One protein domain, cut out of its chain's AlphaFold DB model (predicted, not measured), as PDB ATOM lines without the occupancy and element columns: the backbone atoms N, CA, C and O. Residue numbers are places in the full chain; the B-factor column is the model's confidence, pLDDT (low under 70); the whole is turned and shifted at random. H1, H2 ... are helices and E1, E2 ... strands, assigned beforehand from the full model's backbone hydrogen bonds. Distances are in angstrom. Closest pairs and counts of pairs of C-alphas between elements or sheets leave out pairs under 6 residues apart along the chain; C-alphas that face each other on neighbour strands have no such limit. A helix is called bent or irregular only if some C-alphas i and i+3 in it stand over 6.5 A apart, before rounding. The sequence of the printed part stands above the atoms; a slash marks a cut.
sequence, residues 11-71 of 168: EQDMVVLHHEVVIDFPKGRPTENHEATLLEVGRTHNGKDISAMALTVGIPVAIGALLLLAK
ATOM      1  N   GLU A  11      58.865  36.079  33.060       86.94
ATOM      2  CA  GLU A  11      57.790  35.112  32.898       86.94
ATOM      3  C   GLU A  11      56.457  35.727  33.316       86.94
ATOM      4  O   GLU A  11      56.387  36.577  34.201       86.94
ATOM      5  N   GLN A  12      55.394  35.280  32.657       88.31
ATOM      6  CA  GLN A  12      54.030  35.698  32.948       88.31
ATOM      7  C   GLN A  12      53.250  34.504  33.484       88.31
ATOM      8  O   GLN A  12      53.417  33.375  33.017       88.31
ATOM      9  N   ASP A  13      52.389  34.759  34.460       94.19
ATOM     10  CA  ASP A  13      51.391  33.799  34.898       94.19
ATOM     11  C   ASP A  13      50.108  33.938  34.075       94.19
ATOM     12  O   ASP A  13      49.885  34.919  33.359       94.19
ATOM     13  N   MET A  14      49.256  32.926  34.181       95.38
ATOM     14  CA  MET A  14      47.962  32.893  33.522       95.38
ATOM     15  C   MET A  14      46.947  32.242  34.450       95.38
ATOM     16  O   MET A  14      47.222  31.210  35.063       95.38
ATOM     17  N   VAL A  15      45.761  32.836  34.519       96.44
ATOM     18  CA  VAL A  15      44.598  32.299  35.215       96.44
ATOM     19  C   VAL A  15      43.533  31.990  34.174       96.44
ATOM     20  O   VAL A  15      43.172  32.846  33.366       96.44
ATOM     21  N   VAL A  16      43.031  30.757  34.205       96.69
ATOM     22  CA  VAL A  16      41.919  30.302  33.368       96.69
ATOM     23  C   VAL A  16      40.830  29.763  34.277       96.69
ATOM     24  O   VAL A  16      41.087  28.896  35.112       96.69
ATOM     25  N   LEU A  17      39.616  30.264  34.098       96.38
ATOM     26  CA  LEU A  17      38.406  29.742  34.712       96.38
ATOM     27  C   LEU A  17      37.385  29.522  33.600       96.38
ATOM     28  O   LEU A  17      37.114  30.428  32.817       96.38
ATOM     29  N   HIS A  18      36.826  28.322  33.530       96.31
ATOM     30  CA  HIS A  18      35.830  27.962  32.534       96.31
ATOM     31  C   HIS A  18      34.678  27.247  33.230       96.31
ATOM     32  O   HIS A  18      34.889  26.261  33.937       96.31
ATOM     33  N   HIS A  19      33.474  27.770  33.045       95.25
ATOM     34  CA  HIS A  19      32.237  27.111  33.419       95.25
ATOM     35  C   HIS A  19      31.451  26.788  32.154       95.25
ATOM     36  O   HIS A  19      31.281  27.649  31.295       95.25
ATOM     37  N   GLU A  20      30.932  25.570  32.098       95.75
ATOM     38  CA  GLU A  20      29.943  25.128  31.124       95.75
ATOM     39  C   GLU A  20      28.701  24.697  31.907       95.75
ATOM     40  O   GLU A  20      28.797  23.939  32.878       95.75
ATOM     41  N   VAL A  21      27.543  25.236  31.538       94.50
ATOM     42  CA  VAL A  21      26.274  25.013  32.227       94.50
ATOM     43  C   VAL A  21      25.230  24.609  31.200       94.50
ATOM     44  O   VAL A  21      24.753  25.424  30.413       94.50
ATOM     45  N   VAL A  22      24.840  23.340  31.261       92.75
ATOM     46  CA  VAL A  22      23.774  22.779  30.434       92.75
ATOM     47  C   VAL A  22      22.470  22.802  31.225       92.75
ATOM     48  O   VAL A  22      22.405  22.300  32.348       92.75
ATOM     49  N   ILE A  23      21.436  23.412  30.651       92.00
ATOM     50  CA  ILE A  23      20.130  23.603  31.276       92.00
ATOM     51  C   ILE A  23      19.091  22.776  30.527       92.00
ATOM     52  O   ILE A  23      18.758  23.068  29.378       92.00
ATOM     53  N   ASP A  24      18.534  21.787  31.223       90.50
ATOM     54  CA  ASP A  24      17.394  21.008  30.756       90.50
ATOM     55  C   ASP A  24      16.095  21.563  31.333       90.50
ATOM     56  O   ASP A  24      15.897  21.638  32.549       90.50
ATOM     57  N   PHE A  25      15.177  21.933  30.445       89.06
ATOM     58  CA  PHE A  25      13.893  22.492  30.833       89.06
ATOM     59  C   PHE A  25      12.783  21.434  30.789       89.06
ATOM     60  O   PHE A  25      12.659  20.693  29.809       89.06
ATOM     61  N   PRO A  26      11.896  21.389  31.799       83.19
ATOM     62  CA  PRO A  26      10.689  20.584  31.704       83.19
ATOM     63  C   PRO A  26       9.760  21.128  30.599       83.19
ATOM     64  O   PRO A  26       9.663  22.336  30.398       83.19
ATOM     65  N   LYS A  27       9.023  20.227  29.927       70.50
ATOM     66  CA  LYS A  27       8.018  20.497  28.864       70.50
ATOM     67  C   LYS A  27       8.542  20.785  27.442       70.50
ATOM     68  O   LYS A  27       7.916  21.533  26.698       70.50
ATOM     69  N   GLY A  28       9.628  20.140  27.017       73.69
ATOM     70  CA  GLY A  28      10.005  20.083  25.592       73.69
ATOM     71  C   GLY A  28      10.648  21.355  25.031       73.69
ATOM     72  O   GLY A  28      10.849  21.454  23.821       73.69
ATOM     73  N   ARG A  29      11.000  22.313  25.896       83.06
ATOM     74  CA  ARG A  29      11.926  23.391  25.538       83.06
ATOM     75  C   ARG A  29      13.309  22.769  25.270       83.06
ATOM     76  O   ARG A  29      13.704  21.876  26.020       83.06
ATOM     77  N   PRO A  30      14.017  23.186  24.205       83.69
ATOM     78  CA  PRO A  30      15.339  22.654  23.899       83.69
ATOM     79  C   PRO A  30      16.315  22.923  25.043       83.69
ATOM     80  O   PRO A  30      16.250  23.970  25.690       83.69
ATOM     81  N   THR A  31      17.216  21.969  25.261       88.25
ATOM     82  CA  THR A  31      18.360  22.119  26.156       88.25
ATOM     83  C   THR A  31      19.175  23.340  25.744       88.25
ATOM     84  O   THR A  31      19.464  23.536  24.560       88.25
ATOM     85  N   GLU A  32      19.550  24.161  26.718       90.31
ATOM     86  CA  GLU A  32      20.410  25.323  26.502       90.31
ATOM     87  C   GLU A  32      21.803  25.046  27.058       90.31
ATOM     88  O   GLU A  32      21.933  24.466  28.131       90.31
ATOM     89  N   ASN A  33      22.841  25.478  26.342       92.12
ATOM     90  CA  ASN A  33      24.213  25.442  26.838       92.12
ATOM     91  C   ASN A  33      24.716  26.875  27.034       92.12
ATOM     92  O   ASN A  33      24.608  27.703  26.127       92.12
ATOM     93  N   HIS A  34      25.244  27.153  28.220       91.56
ATOM     94  CA  HIS A  34      25.809  28.436  28.610       91.56
ATOM     95  C   HIS A  34      27.270  28.243  29.000       91.56
ATOM     96  O   HIS A  34      27.583  27.506  29.932       91.56
ATOM     97  N   GLU A  35      28.164  28.960  28.330       94.00
ATOM     98  CA  GLU A  35      29.600  28.926  28.602       94.00
ATOM     99  C   GLU A  35      30.067  30.272  29.166       94.00
ATOM    100  O   GLU A  35      29.711  31.340  28.661       94.00
ATOM    101  N   ALA A  36      30.904  30.234  30.200       92.19
ATOM    102  CA  ALA A  36      31.531  31.411  30.784       92.19
ATOM    103  C   ALA A  36      33.028  31.157  30.970       92.19
ATOM    104  O   ALA A  36      33.438  30.351  31.804       92.19
ATOM    105  N   THR A  37      33.850  31.874  30.200       95.12
ATOM    106  CA  THR A  37      35.312  31.753  30.242       95.12
ATOM    107  C   THR A  37      35.946  33.058  30.703       95.12
ATOM    108  O   THR A  37      35.709  34.112  30.117       95.12
ATOM    109  N   LEU A  38      36.796  32.973  31.722       94.00
ATOM    110  CA  LEU A  38      37.705  34.025  32.154       94.00
ATOM    111  C   LEU A  38      39.137  33.564  31.875       94.00
ATOM    112  O   LEU A  38      39.588  32.552  32.405       94.00
ATOM    113  N   LEU A  39      39.845  34.334  31.056       95.69
ATOM    114  CA  LEU A  39      41.255  34.150  30.738       95.69
ATOM    115  C   LEU A  39      41.982  35.452  31.064       95.69
ATOM    116  O   LEU A  39      41.695  36.479  30.451       95.69
ATOM    117  N   GLU A  40      42.921  35.403  32.000       94.94
ATOM    118  CA  GLU A  40      43.739  36.553  32.380       94.94
ATOM    119  C   GLU A  40      45.221  36.165  32.385       94.94
ATOM    120  O   GLU A  40      45.586  35.091  32.857       94.94
ATOM    121  N   VAL A  41      46.077  37.042  31.861       94.88
ATOM    122  CA  VAL A  41      47.535  36.856  31.790       94.88
ATOM    123  C   VAL A  41      48.199  38.016  32.522       94.88
ATOM    124  O   VAL A  41      47.754  39.155  32.380       94.88
ATOM    125  N   GLY A  42      49.252  37.742  33.298       91.00
ATOM    126  CA  GLY A  42      49.966  38.760  34.069       91.00
ATOM    127  C   GLY A  42      50.447  39.917  33.193       91.00
ATOM    128  O   GLY A  42      50.947  39.713  32.086       91.00
ATOM    129  N   ARG A  43      50.289  41.155  33.672       87.38
ATOM    130  CA  ARG A  43      50.563  42.379  32.901       87.38
ATOM    131  C   ARG A  43      51.584  43.259  33.604       87.38
ATOM    132  O   ARG A  43      51.543  43.431  34.820       87.38
ATOM    133  N   THR A  44      52.428  43.916  32.820       83.62
ATOM    134  CA  THR A  44      53.328  44.959  33.320       83.62
ATOM    135  C   THR A  44      52.635  46.318  33.254       83.62
ATOM    136  O   THR A  44      52.212  46.763  32.186       83.62
ATOM    137  N   HIS A  45      52.537  47.012  34.387       78.25
ATOM    138  CA  HIS A  45      51.985  48.362  34.477       78.25
ATOM    139  C   HIS A  45      52.977  49.301  35.175       78.25
ATOM    140  O   HIS A  45      53.418  49.032  36.290       78.25
ATOM    141  N   ASN A  46      53.343  50.415  34.530       79.69
ATOM    142  CA  ASN A  46      54.322  51.393  35.040       79.69
ATOM    143  C   ASN A  46      55.658  50.766  35.493       79.69
ATOM    144  O   ASN A  46      56.223  51.156  36.514       79.69
ATOM    145  N   GLY A  47      56.143  49.766  34.750       79.19
ATOM    146  CA  GLY A  47      57.383  49.049  35.071       79.19
ATOM    147  C   GLY A  47      57.283  48.099  36.269       79.19
ATOM    148  O   GLY A  47      58.310  47.612  36.729       79.19
ATOM    149  N   LYS A  48      56.072  47.845  36.784       81.19
ATOM    150  CA  LYS A  48      55.800  46.819  37.794       81.19
ATOM    151  C   LYS A  48      54.997  45.685  37.177       81.19
ATOM    152  O   LYS A  48      53.951  45.927  36.576       81.19
ATOM    153  N   ASP A  49      55.465  44.465  37.376       85.75
ATOM    154  CA  ASP A  49      54.760  43.269  36.938       85.75
ATOM    155  C   ASP A  49      53.663  42.925  37.945       85.75
ATOM    156  O   ASP A  49      53.908  42.824  39.150       85.75
ATOM    157  N   ILE A  50      52.436  42.796  37.451       90.31
ATOM    158  CA  ILE A  50      51.274  42.396  38.236       90.31
ATOM    159  C   ILE A  50      50.795  41.065  37.674       90.31
ATOM    160  O   ILE A  50      50.436  40.968  36.500       90.31
ATOM    161  N   SER A  51      50.792  40.041  38.519       93.31
ATOM    162  CA  SER A  51      50.360  38.707  38.127       93.31
ATOM    163  C   SER A  51      48.851  38.660  37.855       93.31
ATOM    164  O   SER A  51      48.074  39.395  38.473       93.31
ATOM    165  N   ALA A  52      48.423  37.781  36.950       93.75
ATOM    166  CA  ALA A  52      47.014  37.490  36.702       93.75
ATOM    167  C   ALA A  52      46.315  37.104  38.010       93.75
ATOM    168  O   ALA A  52      45.245  37.631  38.301       93.75
ATOM    169  N   MET A  53      46.967  36.292  38.850       93.06
ATOM    170  CA  MET A  53      46.458  35.939  40.180       93.06
ATOM    171  C   MET A  53      46.205  37.174  41.062       93.06
ATOM    172  O   MET A  53      45.158  37.279  41.704       93.06
ATOM    173  N   ALA A  54      47.137  38.134  41.093       93.31
ATOM    174  CA  ALA A  54      46.980  39.350  41.888       93.31
ATOM    175  C   ALA A  54      45.798  40.203  41.403       93.31
ATOM    176  O   ALA A  54      45.073  40.765  42.225       93.31
ATOM    177  N   LEU A  55      45.567  40.264  40.089       92.00
ATOM    178  CA  LEU A  55      44.425  40.970  39.507       92.00
ATOM    179  C   LEU A  55      43.104  40.264  39.833       92.00
ATOM    180  O   LEU A  55      42.188  40.895  40.364       92.00
ATOM    181  N   THR A  56      43.011  38.959  39.569       93.81
ATOM    182  CA  THR A  56      41.768  38.190  39.736       93.81
ATOM    183  C   THR A  56      41.357  38.023  41.195       93.81
ATOM    184  O   THR A  56      40.175  37.851  41.469       93.81
ATOM    185  N   VAL A  57      42.296  38.104  42.145       95.25
ATOM    186  CA  VAL A  57      41.993  38.071  43.586       95.25
ATOM    187  C   VAL A  57      41.817  39.478  44.160       95.25
ATOM    188  O   VAL A  57      40.869  39.738  44.898       95.25
ATOM    189  N   GLY A  58      42.715  40.407  43.827       93.94
ATOM    190  CA  GLY A  58      42.756  41.733  44.444       93.94
ATOM    191  C   GLY A  58      41.614  42.648  44.011       93.94
ATOM    192  O   GLY A  58      41.059  43.372  44.840       93.94
ATOM    193  N   ILE A  59      41.224  42.606  42.734       93.69
ATOM    194  CA  ILE A  59      40.168  43.480  42.206       93.69
ATOM    195  C   ILE A  59      38.803  43.169  42.846       93.69
ATOM    196  O   ILE A  59      38.182  44.112  43.345       93.69
ATOM    197  N   PRO A  60      38.329  41.905  42.926       93.38
ATOM    198  CA  PRO A  60      37.077  41.595  43.622       93.38
ATOM    199  C   PRO A  60      37.066  42.043  45.087       93.38
ATOM    200  O   PRO A  60      36.058  42.570  45.556       93.38
ATOM    201  N   VAL A  61      38.194  41.911  45.797       94.38
ATOM    202  CA  VAL A  61      38.327  42.378  47.188       94.38
ATOM    203  C   VAL A  61      38.186  43.900  47.275       94.38
ATOM    204  O   VAL A  61      37.439  44.400  48.117       94.38
ATOM    205  N   ALA A  62      38.856  44.644  46.391       93.75
ATOM    206  CA  ALA A  62      38.759  46.102  46.349       93.75
ATOM    207  C   ALA A  62      37.331  46.574  46.027       93.75
ATOM    208  O   ALA A  62      36.822  47.488  46.676       93.75
ATOM    209  N   ILE A  63      36.660  45.924  45.071       90.62
ATOM    210  CA  ILE A  63      35.256  46.204  44.739       90.62
ATOM    211  C   ILE A  63      34.357  45.920  45.947       90.62
ATOM    212  O   ILE A  63      33.555  46.777  46.313       90.62
ATOM    213  N   GLY A  64      34.517  44.770  46.608       87.88
ATOM    214  CA  GLY A  64      33.756  44.423  47.812       87.88
ATOM    215  C   GLY A  64      33.928  45.452  48.933       87.88
ATOM    216  O   GLY A  64      32.941  45.922  49.500       87.88
ATOM    217  N   ALA A  65      35.164  45.888  49.194       91.50
ATOM    218  CA  ALA A  65      35.449  46.940  50.169       91.50
ATOM    219  C   ALA A  65      34.765  48.271  49.808       91.50
ATOM    220  O   ALA A  65      34.181  48.923  50.674       91.50
ATOM    221  N   LEU A  66      34.782  48.662  48.529       89.56
ATOM    222  CA  LEU A  66      34.090  49.865  48.054       89.56
ATOM    223  C   LEU A  66      32.566  49.759  48.204       89.56
ATOM    224  O   LEU A  66      31.935  50.742  48.589       89.56
ATOM    225  N   LEU A  67      31.970  48.593  47.936       85.56
ATOM    226  CA  LEU A  67      30.530  48.367  48.107       85.56
ATOM    227  C   LEU A  67      30.100  48.479  49.578       85.56
ATOM    228  O   LEU A  67      29.085  49.122  49.865       85.56
ATOM    229  N   LEU A  68      30.909  47.938  50.496       83.94
ATOM    230  CA  LEU A  68      30.705  48.061  51.943       83.94
ATOM    231  C   LEU A  68      30.810  49.525  52.401       83.94
ATOM    232  O   LEU A  68      29.918  50.031  53.082       83.94
ATOM    233  N   LEU A  69      31.865  50.239  51.987       85.06
ATOM    234  CA  LEU A  69      32.074  51.651  52.339       85.06
ATOM    235  C   LEU A  69      30.975  52.562  51.781       85.06
ATOM    236  O   LEU A  69      30.531  53.490  52.457       85.06
ATOM    237  N   ALA A  70      30.506  52.281  50.565       83.00
ATOM    238  CA  ALA A  70      29.409  53.003  49.931       83.00
ATOM    239  C   ALA A  70      28.030  52.673  50.535       83.00
ATOM    240  O   ALA A  70      27.034  53.235  50.076       83.00
ATOM    241  N   LYS A  71      27.957  51.777  51.534       77.38
ATOM    242  CA  LYS A  71      26.711  51.277  52.139       77.38
ATOM    243  C   LYS A  71      25.713  50.752  51.098       77.38
ATOM    244  O   LYS A  71      24.510  50.965  51.227       77.38
TER     245      LYS A  71
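What this domain is: This is residues 11 to 71 of the 168 residues of the protein "PWI domain-containing protein" of Artemisia annua (UniProt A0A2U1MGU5). A long, narrow two-stranded hairpin, E1 and E2, makes the longest axis, and one helix, H1, sticks out from it as an arm in a rough L. A small second hairpin, E3 and E4, extends beyond the end of the ribbon where H1 starts; at the ribbon's other end, residues 25 to 30 of the loop stand free, as do residues 57 to 71, of which 57 to 69 belong to H1. The printed part has 61 residues, with four named strands and then one named helix along the chain, E1 E2 E3 E4 H1; each sheet is an antiparallel pair, and the class is mixed, helices and strands. The whole is extended and flat, with a radius of gyration of the C-alphas of 17.9 A and spans of 56 by 38 by 12 A.

How they stand to each other: Start with E1, residues 14 to 23, and look beside it for E2, residues 32 to 41: they form an antiparallel hairpin at 174 degrees. Check N 15 and O 40, 2.8 A apart, and N 32 and O 23, 3.0 A apart, both within hydrogen-bond range. Past Gly 42, E2 runs on into E3, residues 43 to 45, at 51 degrees; the two meet only through their link. E3 forms a hairpin with E4, residues 48 to 50, antiparallel at 143 degrees, with N 43 and O 50 within hydrogen-bond range at 2.8 A. E4 is apart from E1 and from E2, and E1 is apart from E3. After Ser 51 comes H1, residues 52 to 69, whose first residue is near the ribbon: the closest C-alphas of E2 and H1 are those of Val 41 and Ala 52, 5.0 A apart, and those of E1 and H1 are Met 14 and Ala 52, 5.7 A apart. In H1, 12 of 14 O i to N i+4 pairs are within hydrogen-bond range.

Where its parts are: Find C-alpha 14 at (47.962, 32.893, 33.522); from there E1 runs 29.4 A to C-alpha 23. E2 returns over 29.9 A, ending at C-alpha 41 at (47.535, 36.856, 31.790). E3 and E4 have three residues each. H1 covers 25.9 A from C-alpha 52 to C-alpha 69 at (32.074, 51.651, 52.339); it is neither bent nor irregular, but only just: C-alphas 56 and 59 are 6.1 A apart.

The domain as a whole: The two C-alphas farthest apart are those of Lys 27 and Gly 47, at 57.4 A. The printed part has no cut. The link from E1 to E2 is short, and those from E2 to E3, E3 to E4 and E4 to H1 are tight. The mean pLDDT of the printed part is 89.7, and no printed residue is under 70.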